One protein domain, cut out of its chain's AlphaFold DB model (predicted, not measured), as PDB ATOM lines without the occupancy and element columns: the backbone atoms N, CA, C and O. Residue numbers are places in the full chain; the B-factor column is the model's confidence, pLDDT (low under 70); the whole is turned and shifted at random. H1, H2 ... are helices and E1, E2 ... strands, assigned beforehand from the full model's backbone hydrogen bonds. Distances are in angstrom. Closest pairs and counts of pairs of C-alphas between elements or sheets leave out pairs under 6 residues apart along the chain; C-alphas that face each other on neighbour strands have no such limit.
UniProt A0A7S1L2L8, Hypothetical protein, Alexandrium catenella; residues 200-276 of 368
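Overview. This is residues 200 to 276 of the 368 residues of the protein "Hypothetical protein" of Alexandrium catenella (UniProt A0A7S1L2L8). This is a small, elongated cluster of short helices with a two-stranded antiparallel ribbon, E1 and E2, towards one end and a long loop, residues 239 to 251, at the other. H4 packs steeply on H3 and H1, H2 and the first part of H3 come near E1, and E2 runs on past E1 to make one end of the longest axis. The printed part has 77 residues with five named helices and two named strands, in the order E1, H1, H2, H3, H4, H5, E2; its class is mixed, helices and strands. It is compact, with a radius of gyration of the C-alphas of 12.0 A, and spans 39 by 22 by 21 A.

Arrangement. Begin at strand E1, residues 200 to 203, and find its antiparallel neighbour E2, residues 269 to 276, at 142 degrees between their directions. N 200 and O 272 are 2.9 A apart and N 202 and O 270 are 3.0 A apart, both within hydrogen-bond range. Go on to H1, residues 206 to 211, and H2, residues 215 to 220, which are close but not clearly touching; their closest C-alphas, of Leu 208 and Ile 215, are 6.0 A apart. The closest C-alphas of E1 and H2 are those of Leu 203 and Thr 218, 5.9 A apart. Next comes H3, residues 228 to 238; H2 and H3 are near each other, with 5 pairs of C-alphas within 10 A. The closest C-alphas of E1 and H3, of Arg 202 and Pro 229, are 6.2 A apart. H4, residues 252 to 260, touches H3 at a steep tilt of 50 degrees, opposite ways, with Ala 237 and Lys 257 closest at 4.5 A between C-alphas. H1 touches H4 at a steep tilt of 69 degrees, only just short of about perpendicular; the closest C-alphas, of Phe 211 and Asn 255, are 5.6 A apart. H5, residues 265 to 268, is close to H4 but not clearly touching, with the C-alphas of Phe 259 and Ile 265 closest at 6.6 A. H2 and H4 are apart. In H1, H3 and H4 every O i to N i+4 pair is within hydrogen-bond range; in H2 1 of 2 is, and H5 is too short for such a pair.

Along the chain. Find C-alpha 200 at (49.460, -46.644, 41.647), where E1 begins. H3 starts at C-alpha 228, (41.850, -40.892, 37.851), and measures 15.5 A from first to last C-alpha; H4 measures 12.3 A. E2 measures 20.3 A and ends at C-alpha 276, (59.767, -45.405, 42.038).

Size, cuts and confidence. The two C-alphas farthest apart, of Thr 249 and Cys 276, are 39.5 A apart. The printed part has no cut, and the link from H3 to H4, 13 residues, is long. The mean pLDDT of the printed part is 84.0; look for values under 70 at residues 216 to 217 and 240 to 250.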
ATOM      1  N   MET A 200      50.214 -47.161  42.777       95.31
ATOM      2  CA  MET A 200      49.460 -46.644  41.647       95.31
ATOM      3  C   MET A 200      48.150 -47.412  41.527       95.31
ATOM      4  O   MET A 200      48.000 -48.505  42.080       95.31
ATOM      5  N   TYR A 201      47.201 -46.820  40.823       94.56
ATOM      6  CA  TYR A 201      45.864 -47.354  40.650       94.56
ATOM      7  C   TYR A 201      45.581 -47.516  39.167       94.56
ATOM      8  O   TYR A 201      45.838 -46.599  38.386       94.56
ATOM      9  N   ARG A 202      45.044 -48.678  38.804       93.06
ATOM     10  CA  ARG A 202      44.653 -49.024  37.435       93.06
ATOM     11  C   ARG A 202      43.272 -49.663  37.410       93.06
ATOM     12  O   ARG A 202      42.733 -50.031  38.457       93.06
ATOM     13  N   LEU A 203      42.725 -49.837  36.214       91.75
ATOM     14  CA  LEU A 203      41.550 -50.677  36.010       91.75
ATOM     15  C   LEU A 203      41.933 -52.162  36.020       91.75
ATOM     16  O   LEU A 203      42.960 -52.567  35.481       91.75
ATOM     17  N   SER A 204      41.080 -52.971  36.639       91.62
ATOM     18  CA  SER A 204      41.188 -54.425  36.687       91.62
ATOM     19  C   SER A 204      40.974 -55.009  35.295       91.62
ATOM     20  O   SER A 204      39.991 -54.634  34.653       91.62
ATOM     21  N   PRO A 205      41.756 -56.009  34.854       89.31
ATOM     22  CA  PRO A 205      41.504 -56.705  33.592       89.31
ATOM     23  C   PRO A 205      40.098 -57.311  33.470       89.31
ATOM     24  O   PRO A 205      39.623 -57.566  32.366       89.31
ATOM     25  N   ARG A 206      39.391 -57.493  34.595       90.94
ATOM     26  CA  ARG A 206      37.983 -57.919  34.627       90.94
ATOM     27  C   ARG A 206      37.043 -56.989  33.857       90.94
ATOM     28  O   ARG A 206      36.014 -57.457  33.388       90.94
ATOM     29  N   VAL A 207      37.403 -55.717  33.648       89.62
ATOM     30  CA  VAL A 207      36.595 -54.792  32.828       89.62
ATOM     31  C   VAL A 207      36.412 -55.287  31.391       89.62
ATOM     32  O   VAL A 207      35.358 -55.061  30.803       89.62
ATOM     33  N   LEU A 208      37.395 -56.010  30.845       86.19
ATOM     34  CA  LEU A 208      37.280 -56.638  29.530       86.19
ATOM     35  C   LEU A 208      36.203 -57.727  29.533       86.19
ATOM     36  O   LEU A 208      35.395 -57.796  28.617       86.19
ATOM     37  N   VAL A 209      36.176 -58.566  30.568       87.44
ATOM     38  CA  VAL A 209      35.233 -59.689  30.664       87.44
ATOM     39  C   VAL A 209      33.811 -59.193  30.925       87.44
ATOM     40  O   VAL A 209      32.870 -59.643  30.275       87.44
ATOM     41  N   ASP A 210      33.657 -58.242  31.845       91.12
ATOM     42  CA  ASP A 210      32.342 -57.826  32.338       91.12
ATOM     43  C   ASP A 210      31.690 -56.744  31.457       91.12
ATOM     44  O   ASP A 210      30.458 -56.639  31.394       91.12
ATOM     45  N   PHE A 211      32.501 -55.956  30.738       89.19
ATOM     46  CA  PHE A 211      32.033 -54.828  29.926       89.19
ATOM     47  C   PHE A 211      32.538 -54.815  28.479       89.19
ATOM     48  O   PHE A 211      32.122 -53.925  27.746       89.19
ATOM     49  N   ASP A 212      33.374 -55.763  28.038       87.06
ATOM     50  CA  ASP A 212      33.917 -55.806  26.665       87.06
ATOM     51  C   ASP A 212      34.665 -54.509  26.277       87.06
ATOM     52  O   ASP A 212      34.546 -53.971  25.172       87.06
ATOM     53  N   ILE A 213      35.428 -53.970  27.234       82.56
ATOM     54  CA  ILE A 213      36.316 -52.813  27.050       82.56
ATOM     55  C   ILE A 213      37.738 -53.316  26.789       82.56
ATOM     56  O   ILE A 213      38.236 -54.156  27.535       82.56
ATOM     57  N   ASN A 214      38.403 -52.793  25.751       77.94
ATOM     58  CA  ASN A 214      39.753 -53.225  25.386       77.94
ATOM     59  C   ASN A 214      40.738 -53.053  26.554       77.94
ATOM     60  O   ASN A 214      40.845 -51.989  27.170       77.94
ATOM     61  N   ILE A 215      41.468 -54.130  26.841       73.00
ATOM     62  CA  ILE A 215      42.509 -54.168  27.858       73.00
ATOM     63  C   ILE A 215      43.659 -53.212  27.522       73.00
ATOM     64  O   ILE A 215      44.173 -52.557  28.422       73.00
ATOM     65  N   ASP A 216      43.984 -53.040  26.237       69.25
ATOM     66  CA  ASP A 216      45.039 -52.128  25.775       69.25
ATOM     67  C   ASP A 216      44.753 -50.696  26.241       69.25
ATOM     68  O   ASP A 216      45.623 -50.004  26.756       69.25
ATOM     69  N   THR A 217      43.488 -50.284  26.134       68.88
ATOM     70  CA  THR A 217      43.014 -48.963  26.546       68.88
ATOM     71  C   THR A 217      43.032 -48.793  28.067       68.88
ATOM     72  O   THR A 217      43.299 -47.708  28.567       68.88
ATOM     73  N   THR A 218      42.762 -49.856  28.827       72.94
ATOM     74  CA  THR A 218      42.567 -49.765  30.286       72.94
ATOM     75  C   THR A 218      43.837 -50.011  31.097       72.94
ATOM     76  O   THR A 218      43.934 -49.527  32.226       72.94
ATOM     77  N   LEU A 219      44.835 -50.693  30.525       78.50
ATOM     78  CA  LEU A 219      46.185 -50.780  31.092       78.50
ATOM     79  C   LEU A 219      46.967 -49.467  30.932       78.50
ATOM     80  O   LEU A 219      47.942 -49.267  31.653       78.50
ATOM     81  N   GLY A 220      46.554 -48.595  30.005       75.25
ATOM     82  CA  GLY A 220      47.074 -47.240  29.787       75.25
ATOM     83  C   GLY A 220      47.001 -46.349  31.019       75.25
ATOM     84  O   GLY A 220      48.002 -45.806  31.469       75.25
ATOM     85  N   TRP A 221      45.811 -46.284  31.610       83.00
ATOM     86  CA  TRP A 221      45.424 -45.226  32.544       83.00
ATOM     87  C   TRP A 221      45.809 -45.529  33.986       83.00
ATOM     88  O   TRP A 221      44.958 -45.770  34.853       83.00
ATOM     89  N   VAL A 222      47.113 -45.553  34.246       89.50
ATOM     90  CA  VAL A 222      47.658 -45.814  35.577       89.50
ATOM     91  C   VAL A 222      48.118 -44.515  36.214       89.50
ATOM     92  O   VAL A 222      48.969 -43.808  35.693       89.50
ATOM     93  N   SER A 223      47.593 -44.223  37.403       91.00
ATOM     94  CA  SER A 223      47.855 -42.955  38.087       91.00
ATOM     95  C   SER A 223      48.088 -43.155  39.578       91.00
ATOM     96  O   SER A 223      47.596 -44.101  40.194       91.00
ATOM     97  N   THR A 224      48.800 -42.224  40.210       91.50
ATOM     98  CA  THR A 224      48.883 -42.149  41.678       91.50
ATOM     99  C   THR A 224      47.578 -41.664  42.315       91.50
ATOM    100  O   THR A 224      47.413 -41.764  43.531       91.50
ATOM    101  N   ASN A 225      46.642 -41.125  41.526       91.25
ATOM    102  CA  ASN A 225      45.317 -40.729  41.987       91.25
ATOM    103  C   ASN A 225      44.315 -41.889  41.808       91.25
ATOM    104  O   ASN A 225      43.970 -42.210  40.671       91.25
ATOM    105  N   PRO A 226      43.747 -42.460  42.888       91.56
ATOM    106  CA  PRO A 226      42.812 -43.585  42.787       91.56
ATOM    107  C   PRO A 226      41.515 -43.258  42.038       91.56
ATOM    108  O   PRO A 226      40.809 -44.164  41.602       91.56
ATOM    109  N   LYS A 227      41.173 -41.973  41.889       90.38
ATOM    110  CA  LYS A 227      39.988 -41.538  41.139       90.38
ATOM    111  C   LYS A 227      40.257 -41.337  39.652       90.38
ATOM    112  O   LYS A 227      39.296 -41.277  38.894       90.38
ATOM    113  N   HIS A 228      41.517 -41.214  39.236       88.69
ATOM    114  CA  HIS A 228      41.850 -40.892  37.851       88.69
ATOM    115  C   HIS A 228      41.322 -41.948  36.862       88.69
ATOM    116  O   HIS A 228      40.566 -41.545  35.982       88.69
ATOM    117  N   PRO A 229      41.534 -43.271  37.047       89.00
ATOM    118  CA  PRO A 229      41.007 -44.252  36.094       89.00
ATOM    119  C   PRO A 229      39.473 -44.192  35.964       89.00
ATOM    120  O   PRO A 229      38.926 -44.340  34.877       89.00
ATOM    121  N   LEU A 230      38.760 -43.896  37.059       88.25
ATOM    122  CA  LEU A 230      37.300 -43.722  37.041       88.25
ATOM    123  C   LEU A 230      36.863 -42.448  36.312       88.25
ATOM    124  O   LEU A 230      35.833 -42.451  35.639       88.25
ATOM    125  N   ASN A 231      37.606 -41.353  36.474       88.06
ATOM    126  CA  ASN A 231      37.327 -40.102  35.774       88.06
ATOM    127  C   ASN A 231      37.519 -40.279  34.268       88.06
ATOM    128  O   ASN A 231      36.649 -39.865  33.508       88.06
ATOM    129  N   VAL A 232      38.587 -40.970  33.859       83.56
ATOM    130  CA  VAL A 232      38.847 -41.283  32.451       83.56
ATOM    131  C   VAL A 232      37.710 -42.136  31.875       83.56
ATOM    132  O   VAL A 232      37.158 -41.788  30.836       83.56
ATOM    133  N   ILE A 233      37.235 -43.167  32.586       87.00
ATOM    134  CA  ILE A 233      36.061 -43.954  32.153       87.00
ATOM    135  C   ILE A 233      34.815 -43.092  31.938       87.00
ATOM    136  O   ILE A 233      34.130 -43.245  30.927       87.00
ATOM    137  N   LYS A 234      34.512 -42.186  32.871       87.62
ATOM    138  CA  LYS A 234      33.352 -41.292  32.752       87.62
ATOM    139  C   LYS A 234      33.497 -40.330  31.579       87.62
ATOM    140  O   LYS A 234      32.546 -40.162  30.823       87.62
ATOM    141  N   PHE A 235      34.689 -39.768  31.395       83.81
ATOM    142  CA  PHE A 235      35.001 -38.925  30.249       83.81
ATOM    143  C   PHE A 235      34.740 -39.670  28.934       83.81
ATOM    144  O   PHE A 235      33.989 -39.185  28.092       83.81
ATOM    145  N   TRP A 236      35.268 -40.886  28.781       80.19
ATOM    146  CA  TRP A 236      35.080 -41.686  27.565       80.19
ATOM    147  C   TRP A 236      33.636 -42.153  27.349       80.19
ATOM    148  O   TRP A 236      33.189 -42.243  26.206       80.19
ATOM    149  N   ALA A 237      32.873 -42.392  28.419       85.31
ATOM    150  CA  ALA A 237      31.442 -42.684  28.325       85.31
ATOM    151  C   ALA A 237      30.629 -41.501  27.759       85.31
ATOM    152  O   ALA A 237      29.619 -41.702  27.074       85.31
ATOM    153  N   GLU A 238      31.065 -40.271  28.033       83.25
ATOM    154  CA  GLU A 238      30.415 -39.038  27.580       83.25
ATOM    155  C   GLU A 238      30.955 -38.549  26.227       83.25
ATOM    156  O   GLU A 238      30.215 -37.948  25.437       83.25
ATOM    157  N   ALA A 239      32.220 -38.844  25.919       73.94
ATOM    158  CA  ALA A 239      32.900 -38.391  24.717       73.94
ATOM    159  C   ALA A 239      32.267 -38.957  23.429       73.94
ATOM    160  O   ALA A 239      31.875 -40.120  23.328       73.94
ATOM    161  N   ASN A 240      32.203 -38.126  22.386       65.69
ATOM    162  CA  ASN A 240      31.860 -38.544  21.020       65.69
ATOM    163  C   ASN A 240      33.129 -38.885  20.223       65.69
ATOM    164  O   ASN A 240      33.291 -38.443  19.087       65.69
ATOM    165  N   MET A 241      34.063 -39.609  20.838       63.78
ATOM    166  CA  MET A 241      35.324 -39.978  20.202       63.78
ATOM    167  C   MET A 241      35.218 -41.359  19.542       63.78
ATOM    168  O   MET A 241      34.569 -42.245  20.101       63.78
ATOM    169  N   PRO A 242      35.829 -41.568  18.360       59.06
ATOM    170  CA  PRO A 242      35.919 -42.895  17.764       59.06
ATOM    171  C   PRO A 242      36.755 -43.791  18.686       59.06
ATOM    172  O   PRO A 242      37.936 -43.530  18.895       59.06
ATOM    173  N   MET A 243      36.131 -44.818  19.263       63.44
ATOM    174  CA  MET A 243      36.791 -45.765  20.165       63.44
ATOM    175  C   MET A 243      36.977 -47.125  19.491       63.44
ATOM    176  O   MET A 243      36.116 -47.581  18.735       63.44
ATOM    177  N   THR A 244      38.090 -47.791  19.787       57.88
ATOM    178  CA  THR A 244      38.377 -49.161  19.352       57.88
ATOM    179  C   THR A 244      37.950 -50.162  20.432       57.88
ATOM    180  O   THR A 244      38.565 -50.265  21.489       57.88
ATOM    181  N   CYS A 245      36.884 -50.928  20.175       59.47
ATOM    182  CA  CYS A 245      36.480 -52.059  21.022       59.47
ATOM    183  C   CYS A 245      37.511 -53.194  21.012       59.47
ATOM    184  O   CYS A 245      38.199 -53.391  20.010       59.47
ATOM    185  N   ALA A 246      37.509 -54.017  22.069       55.69
ATOM    186  CA  ALA A 246      38.218 -55.300  22.087       55.69
ATOM    187  C   ALA A 246      37.697 -56.230  20.977       55.69
ATOM    188  O   ALA A 246      38.464 -56.823  20.220       55.69
ATOM    189  N   ASN A 247      36.371 -56.284  20.834       56.44
ATOM    190  CA  ASN A 247      35.686 -56.987  19.762       56.44
ATOM    191  C   ASN A 247      35.188 -55.985  18.715       56.44
ATOM    192  O   ASN A 247      34.349 -55.134  19.009       56.44
ATOM    193  N   LYS A 248      35.644 -56.112  17.460       56.09
ATOM    194  CA  LYS A 248      35.253 -55.251  16.313       56.09
ATOM    195  C   LYS A 248      33.742 -55.241  15.993       56.09
ATOM    196  O   LYS A 248      33.333 -54.645  15.002       56.09
ATOM    197  N   THR A 249      32.925 -55.929  16.785       53.69
ATOM    198  CA  THR A 249      31.493 -56.157  16.588       53.69
ATOM    199  C   THR A 249      30.599 -55.433  17.606       53.69
ATOM    200  O   THR A 249      29.383 -55.470  17.439       53.69
ATOM    201  N   GLY A 250      31.152 -54.810  18.656       61.88
ATOM    202  CA  GLY A 250      30.386 -54.154  19.731       61.88
ATOM    203  C   GLY A 250      30.311 -52.623  19.629       61.88
ATOM    204  O   GLY A 250      31.175 -51.993  19.022       61.88
ATOM    205  N   ASP A 251      29.297 -52.016  20.260       76.50
ATOM    206  CA  ASP A 251      29.210 -50.561  20.463       76.50
ATOM    207  C   ASP A 251      30.078 -50.147  21.662       76.50
ATOM    208  O   ASP A 251      29.673 -50.256  22.824       76.50
ATOM    209  N   CYS A 252      31.289 -49.663  21.370       78.00
ATOM    210  CA  CYS A 252      32.269 -49.264  22.381       78.00
ATOM    211  C   CYS A 252      31.699 -48.248  23.363       78.00
ATOM    212  O   CYS A 252      31.901 -48.338  24.573       78.00
ATOM    213  N   LYS A 253      30.960 -47.269  22.839       81.56
ATOM    214  CA  LYS A 253      30.429 -46.172  23.638       81.56
ATOM    215  C   LYS A 253      29.415 -46.684  24.639       81.56
ATOM    216  O   LYS A 253      29.449 -46.296  25.809       81.56
ATOM    217  N   GLN A 254      28.565 -47.607  24.207       86.00
ATOM    218  CA  GLN A 254      27.618 -48.260  25.093       86.00
ATOM    219  C   GLN A 254      28.327 -49.083  26.183       86.00
ATOM    220  O   GLN A 254      27.873 -49.076  27.326       86.00
ATOM    221  N   ASN A 255      29.446 -49.745  25.872       87.44
ATOM    222  CA  ASN A 255      30.240 -50.499  26.850       87.44
ATOM    223  C   ASN A 255      30.858 -49.590  27.927       87.44
ATOM    224  O   ASN A 255      30.667 -49.841  29.119       87.44
ATOM    225  N   PHE A 256      31.504 -48.487  27.529       87.44
ATOM    226  CA  PHE A 256      32.018 -47.486  28.473       87.44
ATOM    227  C   PHE A 256      30.902 -46.864  29.315       87.44
ATOM    228  O   PHE A 256      31.059 -46.732  30.528       87.44
ATOM    229  N   LYS A 257      29.749 -46.544  28.715       90.62
ATOM    230  CA  LYS A 257      28.585 -46.016  29.441       90.62
ATOM    231  C   LYS A 257      28.045 -47.006  30.473       90.62
ATOM    232  O   LYS A 257      27.854 -46.634  31.627       90.62
ATOM    233  N   ARG A 258      27.874 -48.277  30.093       92.56
ATOM    234  CA  ARG A 258      27.459 -49.347  31.016       92.56
ATOM    235  C   ARG A 258      28.428 -49.494  32.184       92.56
ATOM    236  O   ARG A 258      27.981 -49.687  33.311       92.56
ATOM    237  N   PHE A 259      29.731 -49.401  31.926       92.06
ATOM    238  CA  PHE A 259      30.731 -49.469  32.985       92.06
ATOM    239  C   PHE A 259      30.700 -48.226  33.887       92.06
ATOM    240  O   PHE A 259      30.686 -48.361  35.109       92.06
ATOM    241  N   ALA A 260      30.599 -47.027  33.306       93.06
ATOM    242  CA  ALA A 260      30.491 -45.764  34.037       93.06
ATOM    243  C   ALA A 260      29.255 -45.701  34.960       93.06
ATOM    244  O   ALA A 260      29.308 -45.071  36.019       93.06
ATOM    245  N   GLU A 261      28.164 -46.368  34.575       94.81
ATOM    246  CA  GLU A 261      26.898 -46.455  35.316       94.81
ATOM    247  C   GLU A 261      26.835 -47.649  36.294       94.81
ATOM    248  O   GLU A 261      25.863 -47.783  37.042       94.81
ATOM    249  N   ALA A 262      27.853 -48.521  36.325       95.31
ATOM    250  CA  ALA A 262      27.847 -49.717  37.161       95.31
ATOM    251  C   ALA A 262      27.828 -49.362  38.666       95.31
ATOM    252  O   ALA A 262      28.718 -48.644  39.139       95.31
ATOM    253  N   PRO A 263      26.897 -49.916  39.475       94.75
ATOM    254  CA  PRO A 263      26.803 -49.608  40.908       94.75
ATOM    255  C   PRO A 263      28.075 -49.917  41.711       94.75
ATOM    256  O   PRO A 263      28.305 -49.338  42.769       94.75
ATOM    257  N   ASN A 264      28.907 -50.834  41.213       94.88
ATOM    258  CA  ASN A 264      30.144 -51.300  41.832       94.88
ATOM    259  C   ASN A 264      31.401 -50.922  41.025       94.88
ATOM    260  O   ASN A 264      32.406 -51.624  41.120       94.88
ATOM    261  N   ILE A 265      31.378 -49.832  40.247       93.50
ATOM    262  CA  ILE A 265      32.504 -49.418  39.386       93.50
ATOM    263  C   ILE A 265      33.858 -49.348  40.125       93.50
ATOM    264  O   ILE A 265      34.895 -49.712  39.580       93.50
ATOM    265  N   THR A 266      33.861 -48.960  41.404       95.06
ATOM    266  CA  THR A 266      35.075 -48.876  42.232       95.06
ATOM    267  C   THR A 266      35.712 -50.235  42.526       95.06
ATOM    268  O   THR A 266      36.907 -50.288  42.800       95.06
ATOM    269  N   ALA A 267      34.960 -51.338  42.433       95.69
ATOM    270  CA  ALA A 267      35.473 -52.695  42.634       95.69
ATOM    271  C   ALA A 267      36.423 -53.153  41.511       95.69
ATOM    272  O   ALA A 267      37.079 -54.188  41.649       95.69
ATOM    273  N   TYR A 268      36.490 -52.391  40.417       94.06
ATOM    274  CA  TYR A 268      37.405 -52.601  39.298       94.06
ATOM    275  C   TYR A 268      38.674 -51.756  39.406       94.06
ATOM    276  O   TYR A 268      39.467 -51.772  38.476       94.06
ATOM    277  N   ILE A 269      38.891 -51.026  40.502       95.38
ATOM    278  CA  ILE A 269      40.154 -50.326  40.736       95.38
ATOM    279  C   ILE A 269      41.099 -51.241  41.504       95.38
ATOM    280  O   ILE A 269      40.793 -51.686  42.610       95.38
ATOM    281  N   GLU A 270      42.256 -51.508  40.911       95.44
ATOM    282  CA  GLU A 270      43.329 -52.286  41.517       95.44
ATOM    283  C   GLU A 270      44.441 -51.358  41.995       95.44
ATOM    284  O   GLU A 270      44.866 -50.457  41.270       95.44
ATOM    285  N   GLU A 271      44.927 -51.596  43.213       96.38
ATOM    286  CA  GLU A 271      46.174 -51.012  43.703       96.38
ATOM    287  C   GLU A 271      47.339 -51.915  43.289       96.38
ATOM    288  O   GLU A 271      47.350 -53.111  43.587       96.38
ATOM    289  N   ILE A 272      48.344 -51.327  42.652       95.69
ATOM    290  CA  ILE A 272      49.608 -51.981  42.308       95.69
ATOM    291  C   ILE A 272      50.770 -51.205  42.930       95.69
ATOM    292  O   ILE A 272      50.670 -50.001  43.181       95.69
ATOM    293  N   ARG A 273      51.889 -51.889  43.195       96.88
ATOM    294  CA  ARG A 273      53.127 -51.255  43.665       96.88
ATOM    295  C   ARG A 273      54.175 -51.284  42.565       96.88
ATOM    296  O   ARG A 273      54.580 -52.364  42.147       96.88
ATOM    297  N   ILE A 274      54.620 -50.106  42.144       95.94
ATOM    298  CA  ILE A 274      55.587 -49.925  41.058       95.94
ATOM    299  C   ILE A 274      56.892 -49.365  41.635       95.94
ATOM    300  O   ILE A 274      56.820 -48.495  42.511       95.94
ATOM    301  N   PRO A 275      58.078 -49.826  41.186       97.50
ATOM    302  CA  PRO A 275      59.347 -49.188  41.524       97.50
ATOM    303  C   PRO A 275      59.307 -47.683  41.240       97.50
ATOM    304  O   PRO A 275      58.862 -47.272  40.173       97.50
ATOM    305  N   CYS A 276      59.753 -46.861  42.185       97.06
ATOM    306  CA  CYS A 276      59.767 -45.405  42.038       97.06
ATOM    307  C   CYS A 276      61.203 -44.930  41.845       97.06
ATOM    308  O   CYS A 276      62.066 -45.258  42.658       97.06
TER     309      CYS A 276